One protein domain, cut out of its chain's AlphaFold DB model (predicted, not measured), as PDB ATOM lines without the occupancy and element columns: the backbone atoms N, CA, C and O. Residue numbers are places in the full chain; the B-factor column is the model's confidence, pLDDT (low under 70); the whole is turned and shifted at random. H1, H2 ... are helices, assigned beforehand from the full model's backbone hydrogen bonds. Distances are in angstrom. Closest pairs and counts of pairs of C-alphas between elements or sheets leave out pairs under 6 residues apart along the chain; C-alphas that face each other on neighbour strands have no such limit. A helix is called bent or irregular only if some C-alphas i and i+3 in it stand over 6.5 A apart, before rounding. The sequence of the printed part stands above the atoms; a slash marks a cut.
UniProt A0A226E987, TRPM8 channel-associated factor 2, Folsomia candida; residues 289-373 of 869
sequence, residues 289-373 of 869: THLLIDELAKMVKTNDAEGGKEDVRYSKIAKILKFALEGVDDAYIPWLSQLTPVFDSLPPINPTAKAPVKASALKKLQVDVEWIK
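This is residues 289 to 373 of the 869 residues of the protein "TRPM8 channel-associated factor 2" of Folsomia candida (UniProt A0A226E987). Four helices make a small body of two side-by-side pairs, H1 with H3 and H2 with H4, one pair set at a slant to the other. From this body the loop of residues 350 to 356, in the link from H3 to H4, sticks out as an arm at one end of the longest axis. The printed part has 85 residues with four named helices, in the order H1, H2, H3, H4, and no named strand; the class is all helix. The whole is compact, with a radius of gyration of the C-alphas of 12.9 A, and spans 40 by 25 by 20 A.

H1, residues 289 to 302, and H2, residues 312 to 327, form a helical hairpin and touch at a steep tilt of 44 degrees, opposite ways; their closest C-alphas, of Leu 292 and Ile 317, are 6.1 A apart. H3, residues 330 to 344, touches H1 at a shallow tilt of 10 degrees, the same way, closest at the C-alphas of Ala 297 and Val 342, 5.5 A. H2 and H3 are near each other. H4, residues 361 to 373, touches H2 at a shallow tilt of 22 degrees, the same way, closest at the C-alphas of Ser 315 and Ala 361, 5.1 A. With residues 366 to 369 alone H4 only just touches H3, with 3 pairs of C-alphas within 8 A, the closest those of Phe 343 and Gln 366, 6.2 A. H1 and H4 are apart. Every O i to N i+4 pair is within hydrogen-bond range in H1, H2 and H4; in H3 it is 3 of 11, beside 8 of 12 O i to N i+3 pairs.

H1 begins at C-alpha 289 (-84.266, 14.468, -70.835) and is 20.1 A long; H2 is 22.5 A. H3, 20.2 A, is irregular: C-alphas 331 and 334 are 8.6 A apart. H4, 18.5 A, ends at C-alpha 373 (-100.803, 7.430, -73.737).

The C-alphas of Ala 331 and Lys 354, the two farthest apart, are 40.4 A apart. The printed part has no cut. The link from H3 to H4 is long, 16 residues. The mean pLDDT of the printed part is 82.3; residues 303 to 311 and 331 to 334 are under 70.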
ATOM      1  N   THR A 289     -82.802  14.600 -70.927       89.31
ATOM      2  CA  THR A 289     -84.266  14.468 -70.835       89.31
ATOM      3  C   THR A 289     -84.759  14.090 -69.436       89.31
ATOM      4  O   THR A 289     -85.660  14.746 -68.936       89.31
ATOM      5  N   HIS A 290     -84.156  13.108 -68.750       86.75
ATOM      6  CA  HIS A 290     -84.562  12.776 -67.365       86.75
ATOM      7  C   HIS A 290     -84.454  13.964 -66.396       86.75
ATOM      8  O   HIS A 290     -85.343  14.160 -65.574       86.75
ATOM      9  N   LEU A 291     -83.387  14.766 -66.496       87.44
ATOM     10  CA  LEU A 291     -83.209  15.932 -65.631       87.44
ATOM     11  C   LEU A 291     -84.253  17.006 -65.946       87.44
ATOM     12  O   LEU A 291     -84.760  17.644 -65.028       87.44
ATOM     13  N   LEU A 292     -84.620  17.153 -67.222       89.56
ATOM     14  CA  LEU A 292     -85.688  18.058 -67.646       89.56
ATOM     15  C   LEU A 292     -87.068  17.604 -67.156       89.56
ATOM     16  O   LEU A 292     -87.891  18.454 -66.834       89.56
ATOM     17  N   ILE A 293     -87.325  16.295 -67.050       88.69
ATOM     18  CA  ILE A 293     -88.555  15.763 -66.437       88.69
ATOM     19  C   ILE A 293     -88.586  16.102 -64.939       88.69
ATOM     20  O   ILE A 293     -89.596  16.609 -64.452       88.69
ATOM     21  N   ASP A 294     -87.484  15.869 -64.218       86.88
ATOM     22  CA  ASP A 294     -87.371  16.206 -62.791       86.88
ATOM     23  C   ASP A 294     -87.541  17.714 -62.549       86.88
ATOM     24  O   ASP A 294     -88.167  18.134 -61.574       86.88
ATOM     25  N   GLU A 295     -86.979  18.543 -63.430       86.81
ATOM     26  CA  GLU A 295     -87.129  19.993 -63.385       86.81
ATOM     27  C   GLU A 295     -88.568  20.420 -63.673       86.81
ATOM     28  O   GLU A 295     -89.147  21.151 -62.871       86.81
ATOM     29  N   LEU A 296     -89.184  19.890 -64.733       88.12
ATOM     30  CA  LEU A 296     -90.586  20.143 -65.053       88.12
ATOM     31  C   LEU A 296     -91.501  19.786 -63.876       88.12
ATOM     32  O   LEU A 296     -92.375  20.566 -63.507       88.12
ATOM     33  N   ALA A 297     -91.271  18.633 -63.243       87.69
ATOM     34  CA  ALA A 297     -92.032  18.187 -62.082       87.69
ATOM     35  C   ALA A 297     -91.912  19.151 -60.890       87.69
ATOM     36  O   ALA A 297     -92.870  19.312 -60.132       87.69
ATOM     37  N   LYS A 298     -90.748  19.787 -60.699       86.25
ATOM     38  CA  LYS A 298     -90.554  20.817 -59.666       86.25
ATOM     39  C   LYS A 298     -91.295  22.100 -60.027       86.25
ATOM     40  O   LYS A 298     -92.037  22.593 -59.184       86.25
ATOM     41  N   MET A 299     -91.140  22.580 -61.260       83.69
ATOM     42  CA  MET A 299     -91.764  23.821 -61.731       83.69
ATOM     43  C   MET A 299     -93.300  23.742 -61.684       83.69
ATOM     44  O   MET A 299     -93.965  24.684 -61.253       83.69
ATOM     45  N   VAL A 300     -93.876  22.587 -62.043       83.38
ATOM     46  CA  VAL A 300     -95.325  22.347 -61.936       83.38
ATOM     47  C   VAL A 300     -95.796  22.391 -60.476       83.38
ATOM     48  O   VAL A 300     -96.846  22.958 -60.189       83.38
ATOM     49  N   LYS A 301     -95.015  21.854 -59.527       81.50
ATOM     50  CA  LYS A 301     -95.368  21.859 -58.094       81.50
ATOM     51  C   LYS A 301     -95.293  23.239 -57.442       81.50
ATOM     52  O   LYS A 301     -96.055  23.492 -56.512       81.50
ATOM     53  N   THR A 302     -94.373  24.104 -57.866       74.69
ATOM     54  CA  THR A 302     -94.197  25.449 -57.285       74.69
ATOM     55  C   THR A 302     -95.215  26.465 -57.799       74.69
ATOM     56  O   THR A 302     -95.284  27.571 -57.273       74.69
ATOM     57  N   ASN A 303     -96.061  26.075 -58.759       64.44
ATOM     58  CA  ASN A 303     -97.083  26.918 -59.377       64.44
ATOM     59  C   ASN A 303     -96.522  28.199 -60.026       64.44
ATOM     60  O   ASN A 303     -97.256  29.163 -60.239       64.44
ATOM     61  N   ASP A 304     -95.255  28.168 -60.456       57.53
ATOM     62  CA  ASP A 304     -94.651  29.178 -61.344       57.53
ATOM     63  C   ASP A 304     -95.341  29.212 -62.736       57.53
ATOM     64  O   ASP A 304     -94.978  29.982 -63.620       57.53
ATOM     65  N   ALA A 305     -96.348  28.354 -62.941       51.50
ATOM     66  CA  ALA A 305     -96.936  27.956 -64.214       51.50
ATOM     67  C   ALA A 305     -97.963  28.931 -64.827       51.50
ATOM     68  O   ALA A 305     -98.257  28.805 -66.016       51.50
ATOM     69  N   GLU A 306     -98.522  29.895 -64.084       48.66
ATOM     70  CA  GLU A 306     -99.599  30.767 -64.612       48.66
ATOM     71  C   GLU A 306     -99.377  32.280 -64.401       48.66
ATOM     72  O   GLU A 306    -100.191  33.109 -64.816       48.66
ATOM     73  N   GLY A 307     -98.229  32.672 -63.843       43.34
ATOM     74  CA  GLY A 307     -97.876  34.057 -63.518       43.34
ATOM     75  C   GLY A 307     -97.236  34.863 -64.656       43.34
ATOM     76  O   GLY A 307     -96.142  35.384 -64.493       43.34
ATOM     77  N   GLY A 308     -97.914  35.015 -65.797       50.66
ATOM     78  CA  GLY A 308     -97.760  36.223 -66.629       50.66
ATOM     79  C   GLY A 308     -96.373  36.556 -67.209       50.66
ATOM     80  O   GLY A 308     -95.870  37.657 -67.014       50.66
ATOM     81  N   LYS A 309     -95.801  35.641 -67.985       45.53
ATOM     82  CA  LYS A 309     -94.954  35.792 -69.191       45.53
ATOM     83  C   LYS A 309     -94.605  34.351 -69.528       45.53
ATOM     84  O   LYS A 309     -94.261  33.617 -68.614       45.53
ATOM     85  N   GLU A 310     -94.795  33.911 -70.767       54.59
ATOM     86  CA  GLU A 310     -94.449  32.538 -71.143       54.59
ATOM     87  C   GLU A 310     -92.986  32.301 -70.758       54.59
ATOM     88  O   GLU A 310     -92.080  32.923 -71.317       54.59
ATOM     89  N   ASP A 311     -92.778  31.532 -69.691       66.31
ATOM     90  CA  ASP A 311     -91.456  31.344 -69.134       66.31
ATOM     91  C   ASP A 311     -90.674  30.529 -70.161       66.31
ATOM     92  O   ASP A 311     -90.989  29.377 -70.475       66.31
ATOM     93  N   VAL A 312     -89.670  31.194 -70.734       73.62
ATOM     94  CA  VAL A 312     -88.782  30.675 -71.774       73.62
ATOM     95  C   VAL A 312     -88.220  29.309 -71.368       73.62
ATOM     96  O   VAL A 312     -87.962  28.470 -72.237       73.62
ATOM     97  N   ARG A 313     -88.085  29.047 -70.060       79.81
ATOM     98  CA  ARG A 313     -87.654  27.759 -69.525       79.81
ATOM     99  C   ARG A 313     -88.641  26.634 -69.821       79.81
ATOM    100  O   ARG A 313     -88.214  25.594 -70.322       79.81
ATOM    101  N   TYR A 314     -89.939  26.838 -69.585       79.94
ATOM    102  CA  TYR A 314     -90.968  25.853 -69.934       79.94
ATOM    103  C   TYR A 314     -90.989  25.580 -71.431       79.94
ATOM    104  O   TYR A 314     -91.045  24.420 -71.825       79.94
ATOM    105  N   SER A 315     -90.904  26.618 -72.264       83.12
ATOM    106  CA  SER A 315     -90.890  26.449 -73.720       83.12
ATOM    107  C   SER A 315     -89.696  25.617 -74.185       83.12
ATOM    108  O   SER A 315     -89.867  24.703 -74.994       83.12
ATOM    109  N   LYS A 316     -88.507  25.851 -73.610       87.38
ATOM    110  CA  LYS A 316     -87.305  25.050 -73.880       87.38
ATOM    111  C   LYS A 316     -87.491  23.590 -73.457       87.38
ATOM    112  O   LYS A 316     -87.295  22.696 -74.279       87.38
ATOM    113  N   ILE A 317     -87.902  23.345 -72.208       89.69
ATOM    114  CA  ILE A 317     -88.131  21.987 -71.687       89.69
ATOM    115  C   ILE A 317     -89.181  21.265 -72.535       89.69
ATOM    116  O   ILE A 317     -88.941  20.151 -72.997       89.69
ATOM    117  N   ALA A 318     -90.319  21.908 -72.795       89.38
ATOM    118  CA  ALA A 318     -91.420  21.313 -73.533       89.38
ATOM    119  C   ALA A 318     -91.042  20.953 -74.968       89.38
ATOM    120  O   ALA A 318     -91.400  19.872 -75.430       89.38
ATOM    121  N   LYS A 319     -90.268  21.798 -75.657       89.69
ATOM    122  CA  LYS A 319     -89.793  21.500 -77.012       89.69
ATOM    123  C   LYS A 319     -88.838  20.299 -77.030       89.69
ATOM    124  O   LYS A 319     -88.991  19.424 -77.877       89.69
ATOM    125  N   ILE A 320     -87.899  20.211 -76.082       90.94
ATOM    126  CA  ILE A 320     -86.972  19.067 -75.986       90.94
ATOM    127  C   ILE A 320     -87.735  17.777 -75.660       90.94
ATOM    128  O   ILE A 320     -87.488  16.739 -76.274       90.94
ATOM    129  N   LEU A 321     -88.692  17.835 -74.726       91.50
ATOM    130  CA  LEU A 321     -89.539  16.690 -74.398       91.50
ATOM    131  C   LEU A 321     -90.426  16.283 -75.583       91.50
ATOM    132  O   LEU A 321     -90.547  15.089 -75.830       91.50
ATOM    133  N   LYS A 322     -90.963  17.230 -76.365       88.94
ATOM    134  CA  LYS A 322     -91.680  16.947 -77.622       88.94
ATOM    135  C   LYS A 322     -90.798  16.163 -78.597       88.94
ATOM    136  O   LYS A 322     -91.207  15.106 -79.062       88.94
ATOM    137  N   PHE A 323     -89.557  16.593 -78.830       89.38
ATOM    138  CA  PHE A 323     -88.634  15.847 -79.693       89.38
ATOM    139  C   PHE A 323     -88.299  14.450 -79.156       89.38
ATOM    140  O   PHE A 323     -88.153  13.511 -79.937       89.38
ATOM    141  N   ALA A 324     -88.210  14.280 -77.833       89.62
ATOM    142  CA  ALA A 324     -88.056  12.959 -77.227       89.62
ATOM    143  C   ALA A 324     -89.304  12.083 -77.440       89.62
ATOM    144  O   ALA A 324     -89.171  10.914 -77.792       89.62
ATOM    145  N   LEU A 325     -90.505  12.646 -77.283       85.62
ATOM    146  CA  LEU A 325     -91.784  11.961 -77.512       85.62
ATOM    147  C   LEU A 325     -91.941  11.523 -78.973       85.62
ATOM    148  O   LEU A 325     -92.415  10.425 -79.247       85.62
ATOM    149  N   GLU A 326     -91.515  12.368 -79.907       82.25
ATOM    150  CA  GLU A 326     -91.633  12.133 -81.345       82.25
ATOM    151  C   GLU A 326     -90.506  11.284 -81.926       82.25
ATOM    152  O   GLU A 326     -90.700  10.726 -83.000       82.25
ATOM    153  N   GLY A 327     -89.340  11.206 -81.278       82.81
ATOM    154  CA  GLY A 327     -88.126  10.604 -81.842       82.81
ATOM    155  C   GLY A 327     -87.650   9.313 -81.170       82.81
ATOM    156  O   GLY A 327     -86.809   8.614 -81.733       82.81
ATOM    157  N   VAL A 328     -88.168   8.977 -79.987       85.31
ATOM    158  CA  VAL A 328     -87.764   7.783 -79.229       85.31
ATOM    159  C   VAL A 328     -88.761   6.653 -79.462       85.31
ATOM    160  O   VAL A 328     -89.969   6.863 -79.423       85.31
ATOM    161  N   ASP A 329     -88.248   5.443 -79.684       79.69
ATOM    162  CA  ASP A 329     -89.080   4.253 -79.862       79.69
ATOM    163  C   ASP A 329     -89.824   3.875 -78.567       79.69
ATOM    164  O   ASP A 329     -89.296   3.963 -77.450       79.69
ATOM    165  N   ASP A 330     -91.058   3.411 -78.731       70.62
ATOM    166  CA  ASP A 330     -91.945   3.030 -77.641       70.62
ATOM    167  C   ASP A 330     -91.380   1.903 -76.769       70.62
ATOM    168  O   ASP A 330     -91.650   1.861 -75.574       70.62
ATOM    169  N   ALA A 331     -90.517   1.028 -77.276       69.50
ATOM    170  CA  ALA A 331     -89.863   0.005 -76.460       69.50
ATOM    171  C   ALA A 331     -89.054   0.591 -75.281       69.50
ATOM    172  O   ALA A 331     -88.774  -0.109 -74.305       69.50
ATOM    173  N   TYR A 332     -88.716   1.883 -75.325       69.62
ATOM    174  CA  TYR A 332     -87.992   2.592 -74.272       69.62
ATOM    175  C   TYR A 332     -88.918   3.389 -73.336       69.62
ATOM    176  O   TYR A 332     -88.457   4.287 -72.638       69.62
ATOM    177  N   ILE A 333     -90.200   3.002 -73.253       57.81
ATOM    178  CA  ILE A 333     -91.309   3.582 -72.462       57.81
ATOM    179  C   ILE A 333     -91.043   3.987 -70.999       57.81
ATOM    180  O   ILE A 333     -91.754   4.893 -70.560       57.81
ATOM    181  N   PRO A 334     -90.110   3.420 -70.193       67.44
ATOM    182  CA  PRO A 334     -90.048   3.763 -68.767       67.44
ATOM    183  C   PRO A 334     -89.971   5.266 -68.451       67.44
ATOM    184  O   PRO A 334     -90.468   5.684 -67.409       67.44
ATOM    185  N   TRP A 335     -89.435   6.103 -69.345       72.75
ATOM    186  CA  TRP A 335     -89.402   7.555 -69.137       72.75
ATOM    187  C   TRP A 335     -90.779   8.241 -69.280       72.75
ATOM    188  O   TRP A 335     -91.046   9.200 -68.561       72.75
ATOM    189  N   LEU A 336     -91.701   7.734 -70.109       73.19
ATOM    190  CA  LEU A 336     -93.076   8.264 -70.219       73.19
ATOM    191  C   LEU A 336     -93.857   8.114 -68.909       73.19
ATOM    192  O   LEU A 336     -94.649   8.981 -68.530       73.19
ATOM    193  N   SER A 337     -93.605   7.023 -68.183       77.12
ATOM    194  CA  SER A 337     -94.206   6.809 -66.865       77.12
ATOM    195  C   SER A 337     -93.767   7.864 -65.842       77.12
ATOM    196  O   SER A 337     -94.503   8.138 -64.904       77.12
ATOM    197  N   GLN A 338     -92.624   8.526 -66.053       80.25
ATOM    198  CA  GLN A 338     -92.130   9.593 -65.173       80.25
ATOM    199  C   GLN A 338     -92.818  10.931 -65.432       80.25
ATOM    200  O   GLN A 338     -93.001  11.716 -64.507       80.25
ATOM    201  N   LEU A 339     -93.249  11.176 -66.672       83.38
ATOM    202  CA  LEU A 339     -94.079  12.335 -67.006       83.38
ATOM    203  C   LEU A 339     -95.511  12.182 -66.490       83.38
ATOM    204  O   LEU A 339     -96.188  13.175 -66.245       83.38
ATOM    205  N   THR A 340     -95.976  10.946 -66.298       81.69
ATOM    206  CA  THR A 340     -97.363  10.659 -65.916       81.69
ATOM    207  C   THR A 340     -97.784  11.373 -64.621       81.69
ATOM    208  O   THR A 340     -98.720  12.161 -64.707       81.69
ATOM    209  N   PRO A 341     -97.065  11.262 -63.484       85.94
ATOM    210  CA  PRO A 341     -97.399  12.006 -62.266       85.94
ATOM    211  C   PRO A 341     -97.412  13.531 -62.426       85.94
ATOM    212  O   PRO A 341     -98.126  14.210 -61.694       85.94
ATOM    213  N   VAL A 342     -96.608  14.077 -63.349       86.62
ATOM    214  CA  VAL A 342     -96.567  15.522 -63.614       86.62
ATOM    215  C   VAL A 342     -97.882  15.961 -64.246       86.62
ATOM    216  O   VAL A 342     -98.542  16.853 -63.722       86.62
ATOM    217  N   PHE A 343     -98.299  15.302 -65.327       87.06
ATOM    218  CA  PHE A 343     -99.522  15.676 -66.041       87.06
ATOM    219  C   PHE A 343    -100.796  15.268 -65.309       87.06
ATOM    220  O   PHE A 343    -101.768  16.011 -65.356       87.06
ATOM    221  N   ASP A 344    -100.778  14.165 -64.561       84.94
ATOM    222  CA  ASP A 344    -101.917  13.754 -63.732       84.94
ATOM    223  C   ASP A 344    -102.200  14.766 -62.596       84.94
ATOM    224  O   ASP A 344    -103.296  14.778 -62.036       84.94
ATOM    225  N   SER A 345    -101.230  15.628 -62.253       85.12
ATOM    226  CA  SER A 345    -101.400  16.719 -61.280       85.12
ATOM    227  C   SER A 345    -101.941  18.023 -61.880       85.12
ATOM    228  O   SER A 345    -102.359  18.909 -61.133       85.12
ATOM    229  N   LEU A 346    -101.932  18.155 -63.210       86.19
ATOM    230  CA  LEU A 346    -102.389  19.360 -63.899       86.19
ATOM    231  C   LEU A 346    -103.909  19.340 -64.114       86.19
ATOM    232  O   LEU A 346    -104.518  18.271 -64.205       86.19
ATOM    233  N   PRO A 347    -104.545  20.518 -64.243       86.62
ATOM    234  CA  PRO A 347    -105.940  20.590 -64.650       86.62
ATOM    235  C   PRO A 347    -106.173  19.885 -66.002       86.62
ATOM    236  O   PRO A 347    -105.342  20.000 -66.909       86.62
ATOM    237  N   PRO A 348    -107.310  19.188 -66.183       89.06
ATOM    238  CA  PRO A 348    -107.628  18.543 -67.451       89.06
ATOM    239  C   PRO A 348    -107.854  19.579 -68.558       89.06
ATOM    240  O   PRO A 348    -108.501  20.611 -68.351       89.06
ATOM    241  N   ILE A 349    -107.376  19.283 -69.768       94.31
ATOM    242  CA  ILE A 349    -107.586  20.138 -70.941       94.31
ATOM    243  C   ILE A 349    -108.981  19.865 -71.505       94.31
ATOM    244  O   ILE A 349    -109.184  18.922 -72.260       94.31
ATOM    245  N   ASN A 350    -109.954  20.707 -71.156       96.00
ATOM    246  CA  ASN A 350    -111.341  20.554 -71.604       96.00
ATOM    247  C   ASN A 350    -111.895  21.823 -72.289       96.00
ATOM    248  O   ASN A 350    -112.762  22.498 -71.730       96.00
ATOM    249  N   PRO A 351    -111.367  22.194 -73.468       96.50
ATOM    250  CA  PRO A 351    -111.813  23.372 -74.203       96.50
ATOM    251  C   PRO A 351    -113.221  23.212 -74.776       96.50
ATOM    252  O   PRO A 351    -113.566  22.172 -75.341       96.50
ATOM    253  N   THR A 352    -113.990  24.296 -74.700       96.31
ATOM    254  CA  THR A 352    -115.290  24.426 -75.369       96.31
ATOM    255  C   THR A 352    -115.387  25.756 -76.107       96.31
ATOM    256  O   THR A 352    -114.609  26.676 -75.848       96.31
ATOM    257  N   ALA A 353    -116.385  25.909 -76.981       92.50
ATOM    258  CA  ALA A 353    -116.633  27.189 -77.651       92.50
ATOM    259  C   ALA A 353    -116.878  28.347 -76.658       92.50
ATOM    260  O   ALA A 353    -116.466  29.477 -76.899       92.50
ATOM    261  N   LYS A 354    -117.543  28.067 -75.528       94.88
ATOM    262  CA  LYS A 354    -117.886  29.068 -74.498       94.88
ATOM    263  C   LYS A 354    -116.779  29.285 -73.466       94.88
ATOM    264  O   LYS A 354    -116.757  30.321 -72.811       94.88
ATOM    265  N   ALA A 355    -115.896  28.307 -73.305       95.56
ATOM    266  CA  ALA A 355    -114.765  28.342 -72.389       95.56
ATOM    267  C   ALA A 355    -113.519  27.811 -73.117       95.56
ATOM    268  O   ALA A 355    -113.147  26.646 -72.928       95.56
ATOM    269  N   PRO A 356    -112.911  28.622 -74.003       95.94
ATOM    270  CA  PRO A 356    -111.707  28.217 -74.709       95.94
ATOM    271  C   PRO A 356    -110.522  28.100 -73.745       95.94
ATOM    272  O   PRO A 356    -110.409  28.841 -72.768       95.94
ATOM    273  N   VAL A 357    -109.604  27.182 -74.043       94.88
ATOM    274  CA  VAL A 357    -108.365  27.001 -73.278       94.88
ATOM    275  C   VAL A 357    -107.240  27.746 -73.980       94.88
ATOM    276  O   VAL A 357    -106.875  27.408 -75.104       94.88
ATOM    277  N   LYS A 358    -106.649  28.734 -73.303       92.81
ATOM    278  CA  LYS A 358    -105.446  29.412 -73.798       92.81
ATOM    279  C   LYS A 358    -104.273  28.429 -73.880       92.81
ATOM    280  O   LYS A 358    -103.950  27.778 -72.879       92.81
ATOM    281  N   ALA A 359    -103.648  28.353 -75.049       90.62
ATOM    282  CA  ALA A 359    -102.476  27.538 -75.317       90.62
ATOM    283  C   ALA A 359    -101.257  28.042 -74.526       90.62
ATOM    284  O   ALA A 359    -101.087  29.237 -74.283       90.62
ATOM    285  N   SER A 360    -100.401  27.108 -74.127       87.38
ATOM    286  CA  SER A 360     -99.080  27.364 -73.547       87.38
ATOM    287  C   SER A 360     -98.165  26.187 -73.869       87.38
ATOM    288  O   SER A 360     -98.660  25.088 -74.137       87.38
ATOM    289  N   ALA A 361     -96.846  26.374 -73.805       85.62
ATOM    290  CA  ALA A 361     -95.891  25.279 -73.985       85.62
ATOM    291  C   ALA A 361     -96.209  24.042 -73.115       85.62
ATOM    292  O   ALA A 361     -96.191  22.915 -73.612       85.62
ATOM    293  N   LEU A 362     -96.589  24.248 -71.846       86.06
ATOM    294  CA  LEU A 362     -96.955  23.168 -70.924       86.06
ATOM    295  C   LEU A 362     -98.220  22.417 -71.365       86.06
ATOM    296  O   LEU A 362     -98.229  21.189 -71.385       86.06
ATOM    297  N   LYS A 363     -99.277  23.138 -71.762       90.19
ATOM    298  CA  LYS A 363    -100.533  22.523 -72.222       90.19
ATOM    299  C   LYS A 363    -100.357  21.791 -73.551       90.19
ATOM    300  O   LYS A 363    -100.950  20.738 -73.749       90.19
ATOM    301  N   LYS A 364     -99.521  22.308 -74.460       91.19
ATOM    302  CA  LYS A 364     -99.187  21.624 -75.722       91.19
ATOM    303  C   LYS A 364     -98.515  20.278 -75.451       91.19
ATOM    304  O   LYS A 364     -98.926  19.273 -76.028       91.19
ATOM    305  N   LEU A 365     -97.557  20.264 -74.522       89.69
ATOM    306  CA  LEU A 365     -96.880  19.048 -74.082       89.69
ATOM    307  C   LEU A 365     -97.829  18.081 -73.355       89.69
ATOM    308  O   LEU A 365     -97.742  16.875 -73.563       89.69
ATOM    309  N   GLN A 366     -98.760  18.587 -72.540       91.00
ATOM    310  CA  GLN A 366     -99.798  17.757 -71.922       91.00
ATOM    311  C   GLN A 366    -100.624  17.023 -72.986       91.00
ATOM    312  O   GLN A 366    -100.804  15.813 -72.873       91.00
ATOM    313  N   VAL A 367    -101.035  17.713 -74.058       93.00
ATOM    314  CA  VAL A 367    -101.734  17.078 -75.189       93.00
ATOM    315  C   VAL A 367    -100.860  16.032 -75.892       93.00
ATOM    316  O   VAL A 367    -101.369  14.969 -76.233       93.00
ATOM    317  N   ASP A 368     -99.558  16.282 -76.100       89.00
ATOM    318  CA  ASP A 368     -98.636  15.267 -76.650       89.00
ATOM    319  C   ASP A 368     -98.627  13.991 -75.796       89.00
ATOM    320  O   ASP A 368     -98.765  12.879 -76.315       89.00
ATOM    321  N   VAL A 369     -98.481  14.150 -74.479       88.50
ATOM    322  CA  VAL A 369     -98.382  13.028 -73.541       88.50
ATOM    323  C   VAL A 369     -99.701  12.272 -73.429       88.50
ATOM    324  O   VAL A 369     -99.692  11.042 -73.474       88.50
ATOM    325  N   GLU A 370    -100.830  12.972 -73.316       90.06
ATOM    326  CA  GLU A 370    -102.169  12.368 -73.322       90.06
ATOM    327  C   GLU A 370    -102.404  11.574 -74.615       90.06
ATOM    328  O   GLU A 370    -102.793  10.405 -74.561       90.06
ATOM    329  N   TRP A 371    -102.065  12.154 -75.772       88.81
ATOM    330  CA  TRP A 371    -102.222  11.494 -77.066       88.81
ATOM    331  C   TRP A 371    -101.398  10.208 -77.172       88.81
ATOM    332  O   TRP A 371    -101.923   9.161 -77.547       88.81
ATOM    333  N   ILE A 372    -100.115  10.258 -76.804       85.12
ATOM    334  CA  ILE A 372     -99.229   9.087 -76.839       85.12
ATOM    335  C   ILE A 372     -99.700   8.006 -75.864       85.12
ATOM    336  O   ILE A 372     -99.641   6.824 -76.201       85.12
ATOM    337  N   LYS A 373    -100.199   8.383 -74.677       84.94
ATOM    338  CA  LYS A 373    -100.803   7.430 -73.737       84.94
ATOM    339  C   LYS A 373    -101.983   6.708 -74.391       84.94
ATOM    340  O   LYS A 373    -102.008   5.482 -74.372       84.94
TER     341      LYS A 373